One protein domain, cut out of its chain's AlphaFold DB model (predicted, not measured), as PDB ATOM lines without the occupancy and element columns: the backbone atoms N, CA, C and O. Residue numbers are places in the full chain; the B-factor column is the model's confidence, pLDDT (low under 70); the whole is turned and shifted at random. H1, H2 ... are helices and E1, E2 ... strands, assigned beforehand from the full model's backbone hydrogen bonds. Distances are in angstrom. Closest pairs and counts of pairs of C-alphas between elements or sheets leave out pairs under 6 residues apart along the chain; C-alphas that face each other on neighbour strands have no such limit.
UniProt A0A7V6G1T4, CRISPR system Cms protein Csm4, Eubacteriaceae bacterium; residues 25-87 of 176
ATOM      1  N   VAL A  25      20.763  -6.606 -38.780       86.25
ATOM      2  CA  VAL A  25      19.852  -7.670 -38.366       86.25
ATOM      3  C   VAL A  25      20.633  -8.969 -38.228       86.25
ATOM      4  O   VAL A  25      21.562  -9.241 -38.991       86.25
ATOM      5  N   ARG A  26      20.278  -9.773 -37.229       82.44
ATOM      6  CA  ARG A  26      20.707 -11.170 -37.130       82.44
ATOM      7  C   ARG A  26      19.510 -12.029 -37.526       82.44
ATOM      8  O   ARG A  26      18.404 -11.751 -37.084       82.44
ATOM      9  N   VAL A  27      19.723 -13.050 -38.358       85.00
ATOM     10  CA  VAL A  27      18.643 -13.946 -38.812       85.00
ATOM     11  C   VAL A  27      17.856 -14.471 -37.606       85.00
ATOM     12  O   VAL A  27      18.450 -15.027 -36.683       85.00
ATOM     13  N   GLY A  28      16.537 -14.259 -37.613       84.75
ATOM     14  CA  GLY A  28      15.633 -14.655 -36.527       84.75
ATOM     15  C   GLY A  28      15.608 -13.719 -35.310       84.75
ATOM     16  O   GLY A  28      15.076 -14.113 -34.277       84.75
ATOM     17  N   GLN A  29      16.183 -12.517 -35.396       89.31
ATOM     18  CA  GLN A  29      16.116 -11.488 -34.353       89.31
ATOM     19  C   GLN A  29      15.693 -10.137 -34.925       89.31
ATOM     20  O   GLN A  29      15.824  -9.890 -36.126       89.31
ATOM     21  N   ASP A  30      15.232  -9.255 -34.041       90.38
ATOM     22  CA  ASP A  30      14.858  -7.898 -34.412       90.38
ATOM     23  C   ASP A  30      16.072  -7.082 -34.893       90.38
ATOM     24  O   ASP A  30      17.204  -7.287 -34.424       90.38
ATOM     25  N   PRO A  31      15.867  -6.144 -35.834       89.50
ATOM     26  CA  PRO A  31      16.897  -5.195 -36.221       89.50
ATOM     27  C   PRO A  31      17.390  -4.369 -35.028       89.50
ATOM     28  O   PRO A  31      16.622  -3.981 -34.151       89.50
ATOM     29  N   PHE A  32      18.676  -4.032 -35.036       88.69
ATOM     30  CA  PHE A  32      19.294  -3.131 -34.071       88.69
ATOM     31  C   PHE A  32      20.169  -2.106 -34.788       88.69
ATOM     32  O   PHE A  32      20.658  -2.331 -35.897       88.69
ATOM     33  N   GLN A  33      20.385  -0.969 -34.140       88.88
ATOM     34  CA  GLN A  33      21.190   0.121 -34.675       88.88
ATOM     35  C   GLN A  33      22.561   0.159 -34.007       88.88
ATOM     36  O   GLN A  33      22.703  -0.094 -32.810       88.88
ATOM     37  N   VAL A  34      23.583   0.483 -34.793       87.81
ATOM     38  CA  VAL A  34      24.956   0.665 -34.330       87.81
ATOM     39  C   VAL A  34      25.426   2.039 -34.779       87.81
ATOM     40  O   VAL A  34      25.574   2.277 -35.975       87.81
ATOM     41  N   GLY A  35      25.676   2.924 -33.815       90.50
ATOM     42  CA  GLY A  35      26.374   4.180 -34.070       90.50
ATOM     43  C   GLY A  35      27.842   3.913 -34.399       90.50
ATOM     44  O   GLY A  35      28.515   3.146 -33.706       90.50
ATOM     45  N   THR A  36      28.334   4.535 -35.459       91.56
ATOM     46  CA  THR A  36      29.725   4.464 -35.906       91.56
ATOM     47  C   THR A  36      30.275   5.867 -36.095       91.56
ATOM     48  O   THR A  36      29.549   6.751 -36.531       91.56
ATOM     49  N   PHE A  37      31.556   6.058 -35.791       92.44
ATOM     50  CA  PHE A  37      32.278   7.292 -36.083       92.44
ATOM     51  C   PHE A  37      33.395   6.984 -37.077       92.44
ATOM     52  O   PHE A  37      34.126   6.008 -36.889       92.44
ATOM     53  N   THR A  38      33.519   7.798 -38.121       92.75
ATOM     54  CA  THR A  38      34.555   7.668 -39.149       92.75
ATOM     55  C   THR A  38      35.421   8.915 -39.139       92.75
ATOM     56  O   THR A  38      34.926  10.004 -39.406       92.75
ATOM     57  N   PHE A  39      36.710   8.757 -38.835       94.44
ATOM     58  CA  PHE A  39      37.665   9.863 -38.881       94.44
ATOM     59  C   PHE A  39      37.906  10.326 -40.319       94.44
ATOM     60  O   PHE A  39      37.983   9.505 -41.239       94.44
ATOM     61  N   TYR A  40      38.075  11.633 -40.507       95.19
ATOM     62  CA  TYR A  40      38.558  12.174 -41.773       95.19
ATOM     63  C   TYR A  40      40.024  11.813 -42.025       95.19
ATOM     64  O   TYR A  40      40.758  11.360 -41.145       95.19
ATOM     65  N   LYS A  41      40.476  12.041 -43.263       92.56
ATOM     66  CA  LYS A  41      41.883  11.863 -43.621       92.56
ATOM     67  C   LYS A  41      42.761  12.750 -42.728       92.56
ATOM     68  O   LYS A  41      42.503  13.942 -42.608       92.56
ATOM     69  N   ASN A  42      43.819  12.167 -42.164       89.94
ATOM     70  CA  ASN A  42      44.748  12.813 -41.226       89.94
ATOM     71  C   ASN A  42      44.116  13.252 -39.888       89.94
ATOM     72  O   ASN A  42      44.696  14.079 -39.192       89.94
ATOM     73  N   ALA A  43      42.961  12.695 -39.519       92.94
ATOM     74  CA  ALA A  43      42.375  12.836 -38.191       92.94
ATOM     75  C   ALA A  43      42.430  11.497 -37.443       92.94
ATOM     76  O   ALA A  43      42.378  10.422 -38.044       92.94
ATOM     77  N   GLY A  44      42.534  11.560 -36.120       92.81
ATOM     78  CA  GLY A  44      42.628  10.378 -35.275       92.81
ATOM     79  C   GLY A  44      42.560  10.729 -33.797       92.81
ATOM     80  O   GLY A  44      42.226  11.853 -33.424       92.81
ATOM     81  N   LEU A  45      42.878   9.747 -32.961       93.56
ATOM     82  CA  LEU A  45      42.985   9.915 -31.516       93.56
ATOM     83  C   LEU A  45      44.436   9.739 -31.095       93.56
ATOM     84  O   LEU A  45      45.171   8.957 -31.694       93.56
ATOM     85  N   TYR A  46      44.807  10.415 -30.017       94.38
ATOM     86  CA  TYR A  46      46.047  10.163 -29.304       94.38
ATOM     87  C   TYR A  46      45.741   9.957 -27.823       94.38
ATOM     88  O   TYR A  46      44.669  10.320 -27.330       94.38
ATOM     89  N   ILE A  47      46.696   9.362 -27.125       94.81
ATOM     90  CA  ILE A  47      46.722   9.314 -25.668       94.81
ATOM     91  C   ILE A  47      48.105   9.744 -25.202       94.81
ATOM     92  O   ILE A  47      49.074   9.636 -25.952       94.81
ATOM     93  N   ILE A  48      48.183  10.213 -23.964       95.50
ATOM     94  CA  ILE A  48      49.450  10.471 -23.287       95.50
ATOM     95  C   ILE A  48      49.672   9.325 -22.309       95.50
ATOM     96  O   ILE A  48      48.740   8.909 -21.616       95.50
ATOM     97  N   VAL A  49      50.891   8.801 -22.286       93.69
ATOM     98  CA  VAL A  49      51.272   7.683 -21.430       93.69
ATOM     99  C   VAL A  49      52.569   8.046 -20.729       93.69
ATOM    100  O   VAL A  49      53.584   8.268 -21.378       93.69
ATOM    101  N   GLU A  50      52.522   8.078 -19.404       91.19
ATOM    102  CA  GLU A  50      53.719   7.999 -18.577       91.19
ATOM    103  C   GLU A  50      54.011   6.516 -18.327       91.19
ATOM    104  O   GLU A  50      53.117   5.761 -17.931       91.19
ATOM    105  N   HIS A  51      55.236   6.078 -18.597       91.25
ATOM    106  CA  HIS A  51      55.632   4.683 -18.453       91.25
ATOM    107  C   HIS A  51      57.058   4.573 -17.905       91.25
ATOM    108  O   HIS A  51      57.882   5.465 -18.095       91.25
ATOM    109  N   GLN A  52      57.336   3.472 -17.205       91.81
ATOM    110  CA  GLN A  52      58.687   3.116 -16.746       91.81
ATOM    111  C   GLN A  52      59.333   2.045 -17.632       91.81
ATOM    112  O   GLN A  52      60.556   1.952 -17.690       91.81
ATOM    113  N   ASP A  53      58.512   1.245 -18.313       92.44
ATOM    114  CA  ASP A  53      58.922   0.188 -19.231       92.44
ATOM    115  C   ASP A  53      58.086   0.238 -20.517       92.44
ATOM    116  O   ASP A  53      57.072   0.936 -20.597       92.44
ATOM    117  N   ASP A  54      58.520  -0.505 -21.530       91.38
ATOM    118  CA  ASP A  54      57.922  -0.483 -22.867       91.38
ATOM    119  C   ASP A  54      56.760  -1.482 -23.034       91.38
ATOM    120  O   ASP A  54      56.212  -1.628 -24.131       91.38
ATOM    121  N   TYR A  55      56.322  -2.161 -21.964       94.06
ATOM    122  CA  TYR A  55      55.285  -3.197 -22.044       94.06
ATOM    123  C   TYR A  55      53.942  -2.648 -22.539       94.06
ATOM    124  O   TYR A  55      53.175  -3.338 -23.219       94.06
ATOM    125  N   VAL A  56      53.655  -1.376 -22.245       93.62
ATOM    126  CA  VAL A  56      52.466  -0.692 -22.765       93.62
ATOM    127  C   VAL A  56      52.441  -0.690 -24.295       93.62
ATOM    128  O   VAL A  56      51.384  -0.917 -24.885       93.62
ATOM    129  N   PHE A  57      53.587  -0.535 -24.958       94.50
ATOM    130  CA  PHE A  57      53.656  -0.529 -26.416       94.50
ATOM    131  C   PHE A  57      53.400  -1.922 -26.996       94.50
ATOM    132  O   PHE A  57      52.673  -2.045 -27.980       94.50
ATOM    133  N   GLU A  58      53.866  -2.986 -26.335       95.31
ATOM    134  CA  GLU A  58      53.524  -4.363 -26.720       95.31
ATOM    135  C   GLU A  58      52.018  -4.648 -26.608       95.31
ATOM    136  O   GLU A  58      51.438  -5.366 -27.432       95.31
ATOM    137  N   ILE A  59      51.357  -4.085 -25.591       95.56
ATOM    138  CA  ILE A  59      49.900  -4.170 -25.462       95.56
ATOM    139  C   ILE A  59      49.231  -3.451 -26.640       95.56
ATOM    140  O   ILE A  59      48.311  -4.010 -27.245       95.56
ATOM    141  N   PHE A  60      49.692  -2.250 -26.999       95.75
ATOM    142  CA  PHE A  60      49.152  -1.487 -28.128       95.75
ATOM    143  C   PHE A  60      49.353  -2.199 -29.469       95.75
ATOM    144  O   PHE A  60      48.400  -2.281 -30.247       95.75
ATOM    145  N   GLU A  61      50.509  -2.829 -29.684       96.38
ATOM    146  CA  GLU A  61      50.779  -3.683 -30.846       96.38
ATOM    147  C   GLU A  61      49.721  -4.781 -31.009       96.38
ATOM    148  O   GLU A  61      49.226  -5.020 -32.108       96.38
ATOM    149  N   ARG A  62      49.298  -5.426 -29.916       96.25
ATOM    150  CA  ARG A  62      48.240  -6.457 -29.950       96.25
ATOM    151  C   ARG A  62      46.840  -5.851 -30.084       96.25
ATOM    152  O   ARG A  62      45.960  -6.421 -30.746       96.25
ATOM    153  N   LEU A  63      46.601  -4.709 -29.443       95.50
ATOM    154  CA  LEU A  63      45.316  -4.014 -29.486       95.50
ATOM    155  C   LEU A  63      44.998  -3.461 -30.874       95.50
ATOM    156  O   LEU A  63      43.828  -3.471 -31.247       95.50
ATOM    157  N   GLN A  64      45.995  -3.071 -31.665       95.94
ATOM    158  CA  GLN A  64      45.784  -2.532 -33.012       95.94
ATOM    159  C   GLN A  64      45.018  -3.523 -33.920       95.94
ATOM    160  O   GLN A  64      44.111  -3.140 -34.665       95.94
ATOM    161  N   TYR A  65      45.297  -4.827 -33.770       93.75
ATOM    162  CA  TYR A  65      44.655  -5.905 -34.533       93.75
ATOM    163  C   TYR A  65      43.310  -6.349 -33.946       93.75
ATOM    164  O   TYR A  65      42.369  -6.665 -34.688       93.75
ATOM    165  N   SER A  66      43.209  -6.406 -32.616       93.12
ATOM    166  CA  SER A  66      41.988  -6.850 -31.926       93.12
ATOM    167  C   SER A  66      40.923  -5.754 -31.826       93.12
ATOM    168  O   SER A  66      39.733  -6.066 -31.780       93.12
ATOM    169  N   GLY A  67      41.343  -4.493 -31.856       94.06
ATOM    170  CA  GLY A  67      40.527  -3.293 -31.766       94.06
ATOM    171  C   GLY A  67      40.134  -2.897 -30.339       94.06
ATOM    172  O   GLY A  67      40.063  -3.728 -29.423       94.06
ATOM    173  N   ILE A  68      39.816  -1.613 -30.164       93.19
ATOM    174  CA  ILE A  68      39.350  -1.012 -28.908       93.19
ATOM    175  C   ILE A  68      37.891  -0.571 -29.057       93.19
ATOM    176  O   ILE A  68      37.520   0.106 -30.013       93.19
ATOM    177  N   GLY A  69      37.059  -0.932 -28.075       89.19
ATOM    178  CA  GLY A  69      35.650  -0.537 -28.029       89.19
ATOM    179  C   GLY A  69      34.803  -1.097 -29.180       89.19
ATOM    180  O   GLY A  69      35.240  -1.949 -29.947       89.19
ATOM    181  N   GLY A  70      33.555  -0.629 -29.273       85.25
ATOM    182  CA  GLY A  70      32.647  -0.932 -30.383       85.25
ATOM    183  C   GLY A  70      32.388  -2.423 -30.659       85.25
ATOM    184  O   GLY A  70      32.662  -3.316 -29.853       85.25
ATOM    185  N   LYS A  71      31.828  -2.702 -31.841       84.62
ATOM    186  CA  LYS A  71      31.543  -4.061 -32.326       84.62
ATOM    187  C   LYS A  71      32.743  -4.624 -33.100       84.62
ATOM    188  O   LYS A  71      32.710  -4.728 -34.325       84.62
ATOM    189  N   ARG A  72      33.805  -4.991 -32.374       87.62
ATOM    190  CA  ARG A  72      35.101  -5.445 -32.935       87.62
ATOM    191  C   ARG A  72      34.989  -6.602 -33.927       87.62
ATOM    192  O   ARG A  72      35.641  -6.605 -34.965       87.62
ATOM    193  N   SER A  73      34.087  -7.547 -33.662       82.19
ATOM    194  CA  SER A  73      33.809  -8.687 -34.548       82.19
ATOM    195  C   SER A  73      33.187  -8.305 -35.897       82.19
ATOM    196  O   SER A  73      33.127  -9.138 -36.794       82.19
ATOM    197  N   SER A  74      32.735  -7.060 -36.062       81.12
ATOM    198  CA  SER A  74      32.234  -6.506 -37.327       81.12
ATOM    199  C   SER A  74      33.203  -5.495 -37.952       81.12
ATOM    200  O   SER A  74      32.788  -4.691 -38.778       81.12
ATOM    201  N   GLY A  75      34.481  -5.526 -37.552       83.38
ATOM    202  CA  GLY A  75      35.556  -4.735 -38.159       83.38
ATOM    203  C   GLY A  75      35.770  -3.341 -37.564       83.38
ATOM    204  O   GLY A  75      36.602  -2.599 -38.075       83.38
ATOM    205  N   LEU A  76      35.056  -2.971 -36.496       89.88
ATOM    206  CA  LEU A  76      35.202  -1.662 -35.849       89.88
ATOM    207  C   LEU A  76      36.332  -1.643 -34.809       89.88
ATOM    208  O   LEU A  76      36.621  -2.655 -34.175       89.88
ATOM    209  N   GLY A  77      36.918  -0.465 -34.587       92.88
ATOM    210  CA  GLY A  77      37.838  -0.203 -33.474       92.88
ATOM    211  C   GLY A  77      39.290  -0.625 -33.698       92.88
ATOM    212  O   GLY A  77      40.108  -0.403 -32.810       92.88
ATOM    213  N   ARG A  78      39.625  -1.224 -34.850       95.06
ATOM    214  CA  ARG A  78      41.023  -1.424 -35.267       95.06
ATOM    215  C   ARG A  78      41.686  -0.088 -35.565       95.06
ATOM    216  O   ARG A  78      41.018   0.853 -35.990       95.06
ATOM    217  N   PHE A  79      42.993  -0.040 -35.375       95.38
ATOM    218  CA  PHE A  79      43.793   1.155 -35.594       95.38
ATOM    219  C   PHE A  79      45.217   0.765 -35.989       95.38
ATOM    220  O   PHE A  79      45.593  -0.401 -35.916       95.38
ATOM    221  N   THR A  80      45.987   1.759 -36.404       96.25
ATOM    222  CA  THR A  80      47.452   1.746 -36.425       96.25
ATOM    223  C   THR A  80      47.911   2.873 -35.513       96.25
ATOM    224  O   THR A  80      47.170   3.844 -35.336       96.25
ATOM    225  N   PHE A  81      49.100   2.775 -34.933       96.44
ATOM    226  CA  PHE A  81      49.616   3.824 -34.060       96.44
ATOM    227  C   PHE A  81      51.075   4.135 -34.372       96.44
ATOM    228  O   PHE A  81      51.782   3.347 -34.995       96.44
ATOM    229  N   GLU A  82      51.492   5.317 -33.945       95.69
ATOM    230  CA  GLU A  82      52.874   5.771 -33.939       95.69
ATOM    231  C   GLU A  82      53.196   6.263 -32.527       95.69
ATOM    232  O   GLU A  82      52.315   6.761 -31.823       95.69
ATOM    233  N   ILE A  83      54.450   6.107 -32.115       95.25
ATOM    234  CA  ILE A  83      54.944   6.633 -30.843       95.25
ATOM    235  C   ILE A  83      55.655   7.945 -31.143       95.25
ATOM    236  O   ILE A  83      56.465   8.027 -32.069       95.25
ATOM    237  N   LYS A  84      55.322   8.977 -30.374       95.00
ATOM    238  CA  LYS A  84      55.925  10.303 -30.461       95.00
ATOM    239  C   LYS A  84      56.252  10.793 -29.065       95.00
ATOM    240  O   LYS A  84      55.529  10.469 -28.122       95.00
ATOM    241  N   ASP A  85      57.301  11.598 -28.973       93.56
ATOM    242  CA  ASP A  85      57.637  12.286 -27.735       93.56
ATOM    243  C   ASP A  85      56.464  13.165 -27.303       93.56
ATOM    244  O   ASP A  85      55.832  13.855 -28.114       93.56
ATOM    245  N   CYS A  86      56.152  13.102 -26.011       92.94
ATOM    246  CA  CYS A  86      55.137  13.960 -25.432       92.94
ATOM    247  C   CYS A  86      55.676  15.390 -25.306       92.94
ATOM    248  O   CYS A  86      56.875  15.614 -25.162       92.94
ATOM    249  N   PHE A  87      54.773  16.364 -25.345       90.12
ATOM    250  CA  PHE A  87      55.106  17.734 -24.975       90.12
ATOM    251  C   PHE A  87      55.396  17.829 -23.473       90.12
ATOM    252  O   PHE A  87      54.848  17.057 -22.681       90.12
TER     253      PHE A  87
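Overview. This is residues 25 to 87 of the 176 residues of the protein "CRISPR system Cms protein Csm4" of Eubacteriaceae bacterium (UniProt A0A7V6G1T4). This model has little regular structure: one strand, E1, slants away from one helix, H1, and the unnamed stretch after H1 loops round and folds back past the helix. Residues 26 to 32 stick out at one end. The printed part has 63 residues, with 20 of them in named elements, E1 then H1, a mixed class. It is only just loose, close to extended, with a radius of gyration of the C-alphas of 15.8 A, and only just elongated, spanning 50 by 25 by 15 A.

Along the chain. Find C-alpha 32 at (19.294, -3.131, -34.071); from there E1, residues 32 to 39, runs 23.0 A. H1, residues 55 to 66, runs 17.0 A to C-alpha 66 at (41.988, -6.850, -31.926).

Arrangement. E1 and H1 are apart. E1 pairs with no named strand. In H1, 7 of 8 O i to N i+4 pairs are within hydrogen-bond range.

Size, cuts and confidence. The C-alphas of Gly 28 and Phe 87, the two farthest apart, are 52.4 A apart. The link from E1 to H1 is long, 15 residues. The printed part has no cut, and no printed residue is under 70 in pLDDT.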